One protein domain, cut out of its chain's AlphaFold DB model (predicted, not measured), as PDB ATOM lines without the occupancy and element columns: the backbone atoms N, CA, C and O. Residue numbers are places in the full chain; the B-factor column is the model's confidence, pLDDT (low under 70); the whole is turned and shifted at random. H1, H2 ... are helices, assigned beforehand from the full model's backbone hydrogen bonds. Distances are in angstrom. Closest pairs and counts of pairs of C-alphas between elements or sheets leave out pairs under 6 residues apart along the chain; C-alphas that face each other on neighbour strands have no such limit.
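AT A GLANCE: This is residues 10 to 99 of the 773 residues of an uncharacterized protein of Bacteroidetes bacterium GWA2_31_9b (UniProt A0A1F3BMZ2). A long helix, H5, is crossed near its beginning by H2 at about a right angle, and residues 89 to 99, of which 89 to 98 belong to H5, stick out of the body as an arm. Beyond the beginning of H5, H3 and H4 pack on each other as a crossed pair, while the short H1 is near H2 at the body's edge. The printed part has 90 residues with five named helices, in the order H1, H2, H3, H4, H5, and no named strand; the class is all helix. The whole is only just loose, close to compact, with a radius of gyration of the C-alphas of 14.9 A, and its C-alphas span 51 by 34 by 19 A.

HOW THE PARTS SIT: H1, residues 10 to 14, and H2, residues 24 to 39, are close but not clearly touching; their closest C-alphas, of Ser 12 and Phe 27, are 7.7 A apart. With residues 32 to 36 alone H2 touches H3, residues 43 to 53, about perpendicular at 76 degrees; the closest C-alphas, of Arg 36 and Ala 43, are 6.0 A apart. H3 touches H4, residues 61 to 73, at a steep tilt of 47 degrees, opposite ways, and the closest C-alphas, of Val 47 and Gly 68, are 4.8 A apart. With residues 65 to 70 alone H4 touches H5, residues 77 to 98, which touches H4 with residue 77 alone; the closest C-alphas, of Ser 66 and Gln 77, are 5.4 A apart, and the two run the same way at a steep tilt of 62 degrees. H5 touches H2 with residues 81 to 84 alone, about perpendicular at 88 degrees; the closest C-alphas, of Leu 31 and Thr 84, are 6.5 A apart. H3 and H5 are apart. The helix packing is mostly crossed, with 0 of these 4 touching pairs at a shallow tilt. Every O i to N i+4 pair is within hydrogen-bond range in H1, H3, H4 and H5, and 11 of 12 are in H2.

IN THESE COORDINATES: H1 begins at C-alpha 10, (205.738, 185.255, 124.342). H2 is 20.8 A from first to last C-alpha, H3 15.9 A and H4 17.5 A. H5 is the longest, 31.8 A, from C-alpha 77 at (210.307, 193.920, 121.410) to C-alpha 98 at (213.317, 198.579, 152.715).

THE WHOLE: The two C-alphas farthest apart, of Phe 56 and Gln 99, are 51.9 A apart. Residues 89 to 99, of which 89 to 98 belong to H5, stand free; the body without them spans 37 by 29 by 19 A. The printed part has no cut. The links H2 to H3 and H4 to H5 are tight, those from H1 to H2 and H3 to H4 short, and no link is long. The mean pLDDT of the printed part is 89.0, and residues 57 to 58 and 97 to 99 are under 70.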
ATOM      1  N   ASP A  10     206.837 185.863 125.100       93.00
ATOM      2  CA  ASP A  10     205.738 185.255 124.342       93.00
ATOM      3  C   ASP A  10     204.578 184.833 125.273       93.00
ATOM      4  O   ASP A  10     203.425 185.009 124.898       93.00
ATOM      5  N   GLN A  11     204.848 184.407 126.520       92.56
ATOM      6  CA  GLN A  11     203.794 184.216 127.533       92.56
ATOM      7  C   GLN A  11     203.066 185.525 127.846       92.56
ATOM      8  O   GLN A  11     201.843 185.541 127.868       92.56
ATOM      9  N   SER A  12     203.787 186.631 128.058       90.75
ATOM     10  CA  SER A  12     203.159 187.938 128.303       90.75
ATOM     11  C   SER A  12     202.362 188.460 127.107       90.75
ATOM     12  O   SER A  12     201.434 189.236 127.299       90.75
ATOM     13  N   LEU A  13     202.715 188.053 125.885       89.31
ATOM     14  CA  LEU A  13     202.011 188.461 124.672       89.31
ATOM     15  C   LEU A  13     200.766 187.602 124.395       89.31
ATOM     16  O   LEU A  13     199.754 188.135 123.953       89.31
ATOM     17  N   PHE A  14     200.833 186.292 124.646       90.62
ATOM     18  CA  PHE A  14     199.804 185.330 124.226       90.62
ATOM     19  C   PHE A  14     199.061 184.643 125.379       90.62
ATOM     20  O   PHE A  14     198.147 183.848 125.145       90.62
ATOM     21  N   GLY A  15     199.442 184.916 126.624       91.31
ATOM     22  CA  GLY A  15     198.943 184.227 127.809       91.31
ATOM     23  C   GLY A  15     199.501 182.807 127.966       91.31
ATOM     24  O   GLY A  15     200.339 182.341 127.195       91.31
ATOM     25  N   SER A  16     199.004 182.097 128.977       91.75
ATOM     26  CA  SER A  16     199.371 180.714 129.292       91.75
ATOM     27  C   SER A  16     198.143 179.953 129.785       91.75
ATOM     28  O   SER A  16     197.258 180.525 130.416       91.75
ATOM     29  N   TYR A  17     198.088 178.650 129.497       92.44
ATOM     30  CA  TYR A  17     197.138 177.751 130.156       92.44
ATOM     31  C   TYR A  17     197.711 177.169 131.448       92.44
ATOM     32  O   TYR A  17     196.958 176.661 132.265       92.44
ATOM     33  N   ASN A  18     199.023 177.226 131.661       89.62
ATOM     34  CA  ASN A  18     199.674 176.673 132.844       89.62
ATOM     35  C   ASN A  18     199.649 177.655 134.022       89.62
ATOM     36  O   ASN A  18     199.412 177.258 135.158       89.62
ATOM     37  N   ARG A  19     199.880 178.941 133.745       88.25
ATOM     38  CA  ARG A  19     200.007 180.001 134.753       88.25
ATOM     39  C   ARG A  19     199.117 181.178 134.402       88.25
ATOM     40  O   ARG A  19     198.848 181.423 133.230       88.25
ATOM     41  N   TYR A  20     198.702 181.932 135.410       89.00
ATOM     42  CA  TYR A  20     198.044 183.206 135.168       89.00
ATOM     43  C   TYR A  20     199.052 184.222 134.641       89.00
ATOM     44  O   TYR A  20     200.127 184.398 135.211       89.00
ATOM     45  N   ILE A  21     198.695 184.885 133.547       90.19
ATOM     46  CA  ILE A  21     199.478 185.969 132.968       90.19
ATOM     47  C   ILE A  21     198.640 187.244 133.091       90.19
ATOM     48  O   ILE A  21     197.509 187.244 132.599       90.19
ATOM     49  N   PRO A  22     199.173 188.310 133.718       87.06
ATOM     50  CA  PRO A  22     198.532 189.620 133.743       87.06
ATOM     51  C   PRO A  22     198.125 190.084 132.345       87.06
ATOM     52  O   PRO A  22     198.830 189.830 131.364       87.06
ATOM     53  N   ASN A  23     196.987 190.764 132.244       82.88
ATOM     54  CA  ASN A  23     196.443 191.152 130.945       82.88
ATOM     55  C   ASN A  23     197.196 192.354 130.332       82.88
ATOM     56  O   ASN A  23     198.117 192.932 130.917       82.88
ATOM     57  N   HIS A  24     196.792 192.754 129.124       83.25
ATOM     58  CA  HIS A  24     197.434 193.849 128.399       83.25
ATOM     59  C   HIS A  24     197.264 195.227 129.062       83.25
ATOM     60  O   HIS A  24     198.071 196.107 128.781       83.25
ATOM     61  N   TYR A  25     196.285 195.436 129.950       84.38
ATOM     62  CA  TYR A  25     196.185 196.677 130.727       84.38
ATOM     63  C   TYR A  25     197.247 196.717 131.824       84.38
ATOM     64  O   TYR A  25     198.029 197.662 131.886       84.38
ATOM     65  N   GLU A  26     197.320 195.664 132.640       86.00
ATOM     66  CA  GLU A  26     198.267 195.561 133.755       86.00
ATOM     67  C   GLU A  26     199.712 195.605 133.240       86.00
ATOM     68  O   GLU A  26     200.537 196.413 133.674       86.00
ATOM     69  N   PHE A  27     200.016 194.765 132.249       85.19
ATOM     70  CA  PHE A  27     201.369 194.630 131.734       85.19
ATOM     71  C   PHE A  27     201.729 195.693 130.687       85.19
ATOM     72  O   PHE A  27     202.859 196.195 130.648       85.19
ATOM     73  N   GLY A  28     200.767 196.077 129.845       89.62
ATOM     74  CA  GLY A  28     200.965 197.108 128.829       89.62
ATOM     75  C   GLY A  28     201.184 198.488 129.438       89.62
ATOM     76  O   GLY A  28     202.011 199.232 128.907       89.62
ATOM     77  N   TYR A  29     200.551 198.808 130.578       91.50
ATOM     78  CA  TYR A  29     200.839 200.039 131.320       91.50
ATOM     79  C   TYR A  29     202.319 200.113 131.707       91.50
ATOM     80  O   TYR A  29     202.988 201.084 131.362       91.50
ATOM     81  N   LEU A  30     202.860 199.067 132.338       93.00
ATOM     82  CA  LEU A  30     204.249 199.045 132.807       93.00
ATOM     83  C   LEU A  30     205.259 199.162 131.657       93.00
ATOM     84  O   LEU A  30     206.225 199.923 131.751       93.00
ATOM     85  N   LEU A  31     205.027 198.455 130.546       93.12
ATOM     86  CA  LEU A  31     205.844 198.590 129.334       93.12
ATOM     87  C   LEU A  31     205.781 200.008 128.761       93.12
ATOM     88  O   LEU A  31     206.812 200.579 128.393       93.12
ATOM     89  N   THR A  32     204.573 200.562 128.681       93.75
ATOM     90  CA  THR A  32     204.320 201.879 128.095       93.75
ATOM     91  C   THR A  32     204.965 202.977 128.924       93.75
ATOM     92  O   THR A  32     205.667 203.830 128.374       93.75
ATOM     93  N   ALA A  33     204.772 202.911 130.240       94.25
ATOM     94  CA  ALA A  33     205.339 203.810 131.225       94.25
ATOM     95  C   ALA A  33     206.868 203.775 131.190       94.25
ATOM     96  O   ALA A  33     207.493 204.817 131.010       94.25
ATOM     97  N   TYR A  34     207.475 202.583 131.216       95.62
ATOM     98  CA  TYR A  34     208.929 202.445 131.135       95.62
ATOM     99  C   TYR A  34     209.508 203.055 129.852       95.62
ATOM    100  O   TYR A  34     210.511 203.770 129.905       95.62
ATOM    101  N   ALA A  35     208.875 202.823 128.693       95.38
ATOM    102  CA  ALA A  35     209.314 203.440 127.441       95.38
ATOM    103  C   ALA A  35     209.264 204.969 127.518       95.38
ATOM    104  O   ALA A  35     210.220 205.627 127.111       95.38
ATOM    105  N   ARG A  36     208.176 205.533 128.055       94.62
ATOM    106  CA  ARG A  36     208.006 206.984 128.186       94.62
ATOM    107  C   ARG A  36     208.993 207.607 129.166       94.62
ATOM    108  O   ARG A  36     209.562 208.652 128.863       94.62
ATOM    109  N   THR A  37     209.234 206.964 130.303       94.31
ATOM    110  CA  THR A  37     210.229 207.401 131.292       94.31
ATOM    111  C   THR A  37     211.638 207.370 130.710       94.31
ATOM    112  O   THR A  37     212.419 208.293 130.909       94.31
ATOM    113  N   LYS A  38     211.980 206.329 129.947       94.56
ATOM    114  CA  LYS A  38     213.338 206.156 129.427       94.56
ATOM    115  C   LYS A  38     213.631 206.945 128.153       94.56
ATOM    116  O   LYS A  38     214.758 207.396 127.958       94.56
ATOM    117  N   TYR A  39     212.651 207.048 127.260       92.81
ATOM    118  CA  TYR A  39     212.831 207.557 125.901       92.81
ATOM    119  C   TYR A  39     211.985 208.788 125.579       92.81
ATOM    120  O   TYR A  39     212.087 209.228 124.443       92.81
ATOM    121  N   ASN A  40     211.231 209.350 126.537       90.19
ATOM    122  CA  ASN A  40     210.266 210.463 126.430       90.19
ATOM    123  C   ASN A  40     208.848 210.103 125.928       90.19
ATOM    124  O   ASN A  40     208.578 209.003 125.446       90.19
ATOM    125  N   SER A  41     207.926 211.068 126.036       91.31
ATOM    126  CA  SER A  41     206.499 210.913 125.715       91.31
ATOM    127  C   SER A  41     206.195 210.543 124.254       91.31
ATOM    128  O   SER A  41     205.136 209.983 123.983       91.31
ATOM    129  N   ASN A  42     207.118 210.780 123.315       92.62
ATOM    130  CA  ASN A  42     206.951 210.451 121.895       92.62
ATOM    131  C   ASN A  42     207.432 209.037 121.525       92.62
ATOM    132  O   ASN A  42     207.350 208.652 120.357       92.62
ATOM    133  N   ALA A  43     207.949 208.256 122.478       93.38
ATOM    134  CA  ALA A  43     208.524 206.935 122.214       93.38
ATOM    135  C   ALA A  43     207.589 206.032 121.385       93.38
ATOM    136  O   ALA A  43     207.995 205.493 120.353       93.38
ATOM    137  N   TRP A  44     206.322 205.921 121.795       93.62
ATOM    138  CA  TRP A  44     205.329 205.087 121.111       93.62
ATOM    139  C   TRP A  44     204.832 205.697 119.811       93.62
ATOM    140  O   TRP A  44     204.772 204.988 118.809       93.62
ATOM    141  N   SER A  45     204.597 207.012 119.770       94.19
ATOM    142  CA  SER A  45     204.135 207.678 118.546       94.19
ATOM    143  C   SER A  45     205.145 207.530 117.404       94.19
ATOM    144  O   SER A  45     204.760 207.373 116.247       94.19
ATOM    145  N   LEU A  46     206.451 207.502 117.693       95.12
ATOM    146  CA  LEU A  46     207.489 207.226 116.693       95.12
ATOM    147  C   LEU A  46     207.458 205.777 116.182       95.12
ATOM    148  O   LEU A  46     207.680 205.535 114.989       95.12
ATOM    149  N   VAL A  47     207.195 204.808 117.064       94.44
ATOM    150  CA  VAL A  47     207.071 203.385 116.706       94.44
ATOM    151  C   VAL A  47     205.809 203.153 115.879       94.44
ATOM    152  O   VAL A  47     205.896 202.571 114.798       94.44
ATOM    153  N   GLU A  48     204.668 203.669 116.321       93.44
ATOM    154  CA  GLU A  48     203.388 203.588 115.616       93.44
ATOM    155  C   GLU A  48     203.460 204.260 114.243       93.44
ATOM    156  O   GLU A  48     203.089 203.652 113.242       93.44
ATOM    157  N   ASN A  49     204.047 205.460 114.154       94.50
ATOM    158  CA  ASN A  49     204.281 206.132 112.873       94.50
ATOM    159  C   ASN A  49     205.161 205.303 111.932       94.50
ATOM    160  O   ASN A  49     204.959 205.325 110.716       94.50
ATOM    161  N   HIS A  50     206.152 204.579 112.461       92.69
ATOM    162  CA  HIS A  50     206.943 203.664 111.646       92.69
ATOM    163  C   HIS A  50     206.086 202.515 111.116       92.69
ATOM    164  O   HIS A  50     206.167 202.216 109.927       92.69
ATOM    165  N   VAL A  51     205.256 201.899 111.959       90.56
ATOM    166  CA  VAL A  51     204.365 200.807 111.545       90.56
ATOM    167  C   VAL A  51     203.369 201.286 110.493       90.56
ATOM    168  O   VAL A  51     203.299 200.694 109.421       90.56
ATOM    169  N   ALA A  52     202.688 202.405 110.740       88.94
ATOM    170  CA  ALA A  52     201.716 202.986 109.816       88.94
ATOM    171  C   ALA A  52     202.332 203.309 108.445       88.94
ATOM    172  O   ALA A  52     201.728 203.029 107.414       88.94
ATOM    173  N   LYS A  53     203.563 203.839 108.415       89.44
ATOM    174  CA  LYS A  53     204.275 204.160 107.166       89.44
ATOM    175  C   LYS A  53     204.859 202.948 106.444       89.44
ATOM    176  O   LYS A  53     205.330 203.114 105.328       89.44
ATOM    177  N   ASN A  54     204.891 201.767 107.062       86.25
ATOM    178  CA  ASN A  54     205.464 200.545 106.481       86.25
ATOM    179  C   ASN A  54     204.444 199.394 106.431       86.25
ATOM    180  O   ASN A  54     204.820 198.241 106.218       86.25
ATOM    181  N   SER A  55     203.155 199.701 106.596       72.44
ATOM    182  CA  SER A  55     202.045 198.739 106.576       72.44
ATOM    183  C   SER A  55     201.864 198.037 105.226       72.44
ATOM    184  O   SER A  55     201.276 196.966 105.175       72.44
ATOM    185  N   PHE A  56     202.414 198.598 104.144       70.19
ATOM    186  CA  PHE A  56     202.408 197.997 102.806       70.19
ATOM    187  C   PHE A  56     203.427 196.859 102.632       70.19
ATOM    188  O   PHE A  56     203.462 196.217 101.584       70.19
ATOM    189  N   THR A  57     204.316 196.630 103.606       68.38
ATOM    190  CA  THR A  57     205.275 195.525 103.504       68.38
ATOM    191  C   THR A  57     204.557 194.195 103.730       68.38
ATOM    192  O   THR A  57     203.766 194.075 104.657       68.38
ATOM    193  N   LEU A  58     204.880 193.161 102.945       68.62
ATOM    194  CA  LEU A  58     204.364 191.790 103.134       68.62
ATOM    195  C   LEU A  58     204.852 191.125 104.442       68.62
ATOM    196  O   LEU A  58     204.659 189.930 104.654       68.62
ATOM    197  N   LEU A  59     205.544 191.870 105.309       73.56
ATOM    198  CA  LEU A  59     205.987 191.380 106.604       73.56
ATOM    199  C   LEU A  59     204.812 191.412 107.584       73.56
ATOM    200  O   LEU A  59     204.141 192.440 107.671       73.56
ATOM    201  N   PRO A  60     204.607 190.362 108.397       79.69
ATOM    202  CA  PRO A  60     203.587 190.408 109.434       79.69
ATOM    203  C   PRO A  60     203.808 191.608 110.364       79.69
ATOM    204  O   PRO A  60     204.946 191.896 110.761       79.69
ATOM    205  N   THR A  61     202.722 192.282 110.750       82.06
ATOM    206  CA  THR A  61     202.721 193.488 111.599       82.06
ATOM    207  C   THR A  61     203.638 193.394 112.828       82.06
ATOM    208  O   THR A  61     204.377 194.354 113.078       82.06
ATOM    209  N   PRO A  62     203.720 192.256 113.556       85.69
ATOM    210  CA  PRO A  62     204.659 192.106 114.669       85.69
ATOM    211  C   PRO A  62     206.127 192.348 114.287       85.69
ATOM    212  O   PRO A  62     206.880 192.945 115.056       85.69
ATOM    213  N   PHE A  63     206.572 191.955 113.091       87.88
ATOM    214  CA  PHE A  63     207.953 192.197 112.660       87.88
ATOM    215  C   PHE A  63     208.202 193.664 112.317       87.88
ATOM    216  O   PHE A  63     209.262 194.195 112.662       87.88
ATOM    217  N   ILE A  64     207.231 194.333 111.690       89.50
ATOM    218  CA  ILE A  64     207.304 195.772 111.397       89.50
ATOM    219  C   ILE A  64     207.362 196.557 112.709       89.50
ATOM    220  O   ILE A  64     208.235 197.410 112.874       89.50
ATOM    221  N   PHE A  65     206.519 196.208 113.683       90.69
ATOM    222  CA  PHE A  65     206.561 196.801 115.018       90.69
ATOM    223  C   PHE A  65     207.923 196.581 115.677       90.69
ATOM    224  O   PHE A  65     208.531 197.515 116.192       90.69
ATOM    225  N   SER A  66     208.475 195.366 115.601       91.69
ATOM    226  CA  SER A  66     209.808 195.081 116.141       91.69
ATOM    227  C   SER A  66     210.918 195.892 115.461       91.69
ATOM    228  O   SER A  66     211.905 196.231 116.120       91.69
ATOM    229  N   ARG A  67     210.798 196.188 114.161       91.38
ATOM    230  CA  ARG A  67     211.730 197.067 113.437       91.38
ATOM    231  C   ARG A  67     211.549 198.527 113.836       91.38
ATOM    232  O   ARG A  67     212.553 199.196 114.054       91.38
ATOM    233  N   GLY A  68     210.310 198.986 114.010       93.00
ATOM    234  CA  GLY A  68     209.991 200.319 114.524       93.00
ATOM    235  C   GLY A  68     210.564 200.548 115.919       93.00
ATOM    236  O   GLY A  68     211.250 201.543 116.139       93.00
ATOM    237  N   MET A  69     210.391 199.580 116.821       94.62
ATOM    238  CA  MET A  69     211.017 199.575 118.148       94.62
ATOM    239  C   MET A  69     212.543 199.655 118.040       94.62
ATOM    240  O   MET A  69     213.166 200.514 118.657       94.62
ATOM    241  N   LYS A  70     213.166 198.821 117.194       95.19
ATOM    242  CA  LYS A  70     214.629 198.825 117.038       95.19
ATOM    243  C   LYS A  70     215.144 200.146 116.462       95.19
ATOM    244  O   LYS A  70     216.188 200.618 116.895       95.19
ATOM    245  N   LYS A  71     214.423 200.734 115.503       94.31
ATOM    246  CA  LYS A  71     214.783 202.000 114.858       94.31
ATOM    247  C   LYS A  71     214.685 203.184 115.820       94.31
ATOM    248  O   LYS A  71     215.580 204.017 115.817       94.31
ATOM    249  N   ASN A  72     213.610 203.258 116.605       94.50
ATOM    250  CA  ASN A  72     213.310 204.439 117.419       94.50
ATOM    251  C   ASN A  72     213.797 204.321 118.872       94.50
ATOM    252  O   ASN A  72     214.151 205.329 119.466       94.50
ATOM    253  N   LEU A  73     213.848 203.110 119.438       94.62
ATOM    254  CA  LEU A  73     214.230 202.854 120.839       94.62
ATOM    255  C   LEU A  73     215.549 202.067 120.970       94.62
ATOM    256  O   LEU A  73     216.005 201.767 122.074       94.62
ATOM    257  N   GLY A  74     216.159 201.665 119.850       95.12
ATOM    258  CA  GLY A  74     217.405 200.888 119.815       95.12
ATOM    259  C   GLY A  74     217.251 199.400 120.159       95.12
ATOM    260  O   GLY A  74     218.218 198.642 120.058       95.12
ATOM    261  N   LYS A  75     216.049 198.944 120.536       95.50
ATOM    262  CA  LYS A  75     215.780 197.565 120.978       95.50
ATOM    263  C   LYS A  75     214.605 196.946 120.241       95.50
ATOM    264  O   LYS A  75     213.633 197.614 119.925       95.50
ATOM    265  N   ASN A  76     214.689 195.645 119.967       93.44
ATOM    266  CA  ASN A  76     213.521 194.889 119.512       93.44
ATOM    267  C   ASN A  76     212.558 194.627 120.686       93.44
ATOM    268  O   ASN A  76     212.926 194.832 121.842       93.44
ATOM    269  N   GLN A  77     211.351 194.137 120.397       91.81
ATOM    270  CA  GLN A  77     210.307 193.920 121.410       91.81
ATOM    271  C   GLN A  77     210.774 193.055 122.588       91.81
ATOM    272  O   GLN A  77     210.635 193.459 123.734       91.81
ATOM    273  N   LYS A  78     211.386 191.895 122.314       92.62
ATOM    274  CA  LYS A  78     211.837 190.958 123.357       92.62
ATOM    275  C   LYS A  78     212.950 191.555 124.223       92.62
ATOM    276  O   LYS A  78     212.957 191.363 125.433       92.62
ATOM    277  N   ALA A  79     213.896 192.268 123.615       95.25
ATOM    278  CA  ALA A  79     214.986 192.918 124.337       95.25
ATOM    279  C   ALA A  79     214.487 194.091 125.189       95.25
ATOM    280  O   ALA A  79     214.961 194.260 126.309       95.25
ATOM    281  N   PHE A  80     213.537 194.874 124.668       95.88
ATOM    282  CA  PHE A  80     212.870 195.936 125.414       95.88
ATOM    283  C   PHE A  80     212.074 195.357 126.591       95.88
ATOM    284  O   PHE A  80     212.293 195.767 127.720       95.88
ATOM    285  N   TYR A  81     211.259 194.326 126.353       94.50
ATOM    286  CA  TYR A  81     210.522 193.603 127.392       94.50
ATOM    287  C   TYR A  81     211.436 193.114 128.518       94.50
ATOM    288  O   TYR A  81     211.209 193.433 129.679       94.50
ATOM    289  N   ASN A  82     212.494 192.368 128.180       94.81
ATOM    290  CA  ASN A  82     213.404 191.810 129.180       94.81
ATOM    291  C   ASN A  82     214.069 192.914 130.004       94.81
ATOM    292  O   ASN A  82     214.299 192.747 131.197       94.81
ATOM    293  N   GLU A  83     214.394 194.038 129.368       96.06
ATOM    294  CA  GLU A  83     214.937 195.191 130.065       96.06
ATOM    295  C   GLU A  83     213.920 195.819 131.017       96.06
ATOM    296  O   GLU A  83     214.272 196.058 132.169       96.06
ATOM    297  N   THR A  84     212.680 196.039 130.577       95.12
ATOM    298  CA  THR A  84     211.616 196.562 131.439       95.12
ATOM    299  C   THR A  84     211.393 195.652 132.641       95.12
ATOM    300  O   THR A  84     211.400 196.125 133.772       95.12
ATOM    301  N   ILE A  85     211.264 194.338 132.423       93.25
ATOM    302  CA  ILE A  85     211.080 193.360 133.505       93.25
ATOM    303  C   ILE A  85     212.253 193.384 134.481       93.25
ATOM    304  O   ILE A  85     212.041 193.371 135.686       93.25
ATOM    305  N   ASN A  86     213.491 193.432 133.986       93.81
ATOM    306  CA  ASN A  86     214.662 193.485 134.860       93.81
ATOM    307  C   ASN A  86     214.754 194.804 135.636       93.81
ATOM    308  O   ASN A  86     215.184 194.794 136.785       93.81
ATOM    309  N   TYR A  87     214.343 195.919 135.032       94.12
ATOM    310  CA  TYR A  87     214.261 197.203 135.719       94.12
ATOM    311  C   TYR A  87     213.222 197.165 136.848       94.12
ATOM    312  O   TYR A  87     213.549 197.511 137.978       94.12
ATOM    313  N   LEU A  88     212.009 196.682 136.561       91.62
ATOM    314  CA  LEU A  88     210.935 196.535 137.550       91.62
ATOM    315  C   LEU A  88     211.340 195.602 138.692       91.62
ATOM    316  O   LEU A  88     211.177 195.943 139.857       91.62
ATOM    317  N   ASP A  89     211.927 194.453 138.357       89.88
ATOM    318  CA  ASP A  89     212.424 193.484 139.331       89.88
ATOM    319  C   ASP A  89     213.486 194.106 140.248       89.88
ATOM    320  O   ASP A  89     213.434 193.918 141.459       89.88
ATOM    321  N   SER A  90     214.402 194.911 139.699       90.19
ATOM    322  CA  SER A  90     215.401 195.633 140.493       90.19
ATOM    323  C   SER A  90     214.771 196.668 141.426       90.19
ATOM    324  O   SER A  90     215.182 196.754 142.583       90.19
ATOM    325  N   VAL A  91     213.808 197.457 140.937       88.75
ATOM    326  CA  VAL A  91     213.153 198.508 141.731       88.75
ATOM    327  C   VAL A  91     212.346 197.873 142.859       88.75
ATOM    328  O   VAL A  91     212.616 198.154 144.025       88.75
ATOM    329  N   TRP A  92     211.458 196.930 142.548       85.94
ATOM    330  CA  TRP A  92     210.621 196.271 143.551       85.94
ATOM    331  C   TRP A  92     211.426 195.434 144.543       85.94
ATOM    332  O   TRP A  92     211.110 195.430 145.723       85.94
ATOM    333  N   THR A  93     212.517 194.788 144.119       84.69
ATOM    334  CA  THR A  93     213.401 194.088 145.067       84.69
ATOM    335  C   THR A  93     214.033 195.066 146.059       84.69
ATOM    336  O   THR A  93     214.131 194.763 147.246       84.69
ATOM    337  N   SER A  94     214.453 196.253 145.604       83.38
ATOM    338  CA  SER A  94     214.999 197.279 146.502       83.38
ATOM    339  C   SER A  94     213.944 197.848 147.457       83.38
ATOM    340  O   SER A  94     214.237 198.076 148.632       83.38
ATOM    341  N   GLU A  95     212.707 198.008 146.983       78.88
ATOM    342  CA  GLU A  95     211.575 198.444 147.797       78.88
ATOM    343  C   GLU A  95     211.198 197.393 148.849       78.88
ATOM    344  O   GLU A  95     211.031 197.762 150.012       78.88
ATOM    345  N   ASP A  96     211.157 196.108 148.483       75.88
ATOM    346  CA  ASP A  96     210.909 194.978 149.389       75.88
ATOM    347  C   ASP A  96     211.925 194.955 150.545       75.88
ATOM    348  O   ASP A  96     211.541 194.840 151.708       75.88
ATOM    349  N   PHE A  97     213.227 195.116 150.258       68.25
ATOM    350  CA  PHE A  97     214.277 195.138 151.292       68.25
ATOM    351  C   PHE A  97     214.139 196.302 152.281       68.25
ATOM    352  O   PHE A  97     214.588 196.198 153.422       68.25
ATOM    353  N   SER A  98     213.539 197.415 151.854       64.88
ATOM    354  CA  SER A  98     213.317 198.579 152.715       64.88
ATOM    355  C   SER A  98     212.117 198.415 153.662       64.88
ATOM    356  O   SER A  98     211.954 199.219 154.581       64.88
ATOM    357  N   GLN A  99     211.269 197.400 153.453       67.12
ATOM    358  CA  GLN A  99     210.018 197.214 154.186       67.12
ATOM    359  C   GLN A  99     210.148 196.185 155.318       67.12
ATOM    360  O   GLN A  99     210.785 195.142 155.192       67.12
TER     361      GLN A  99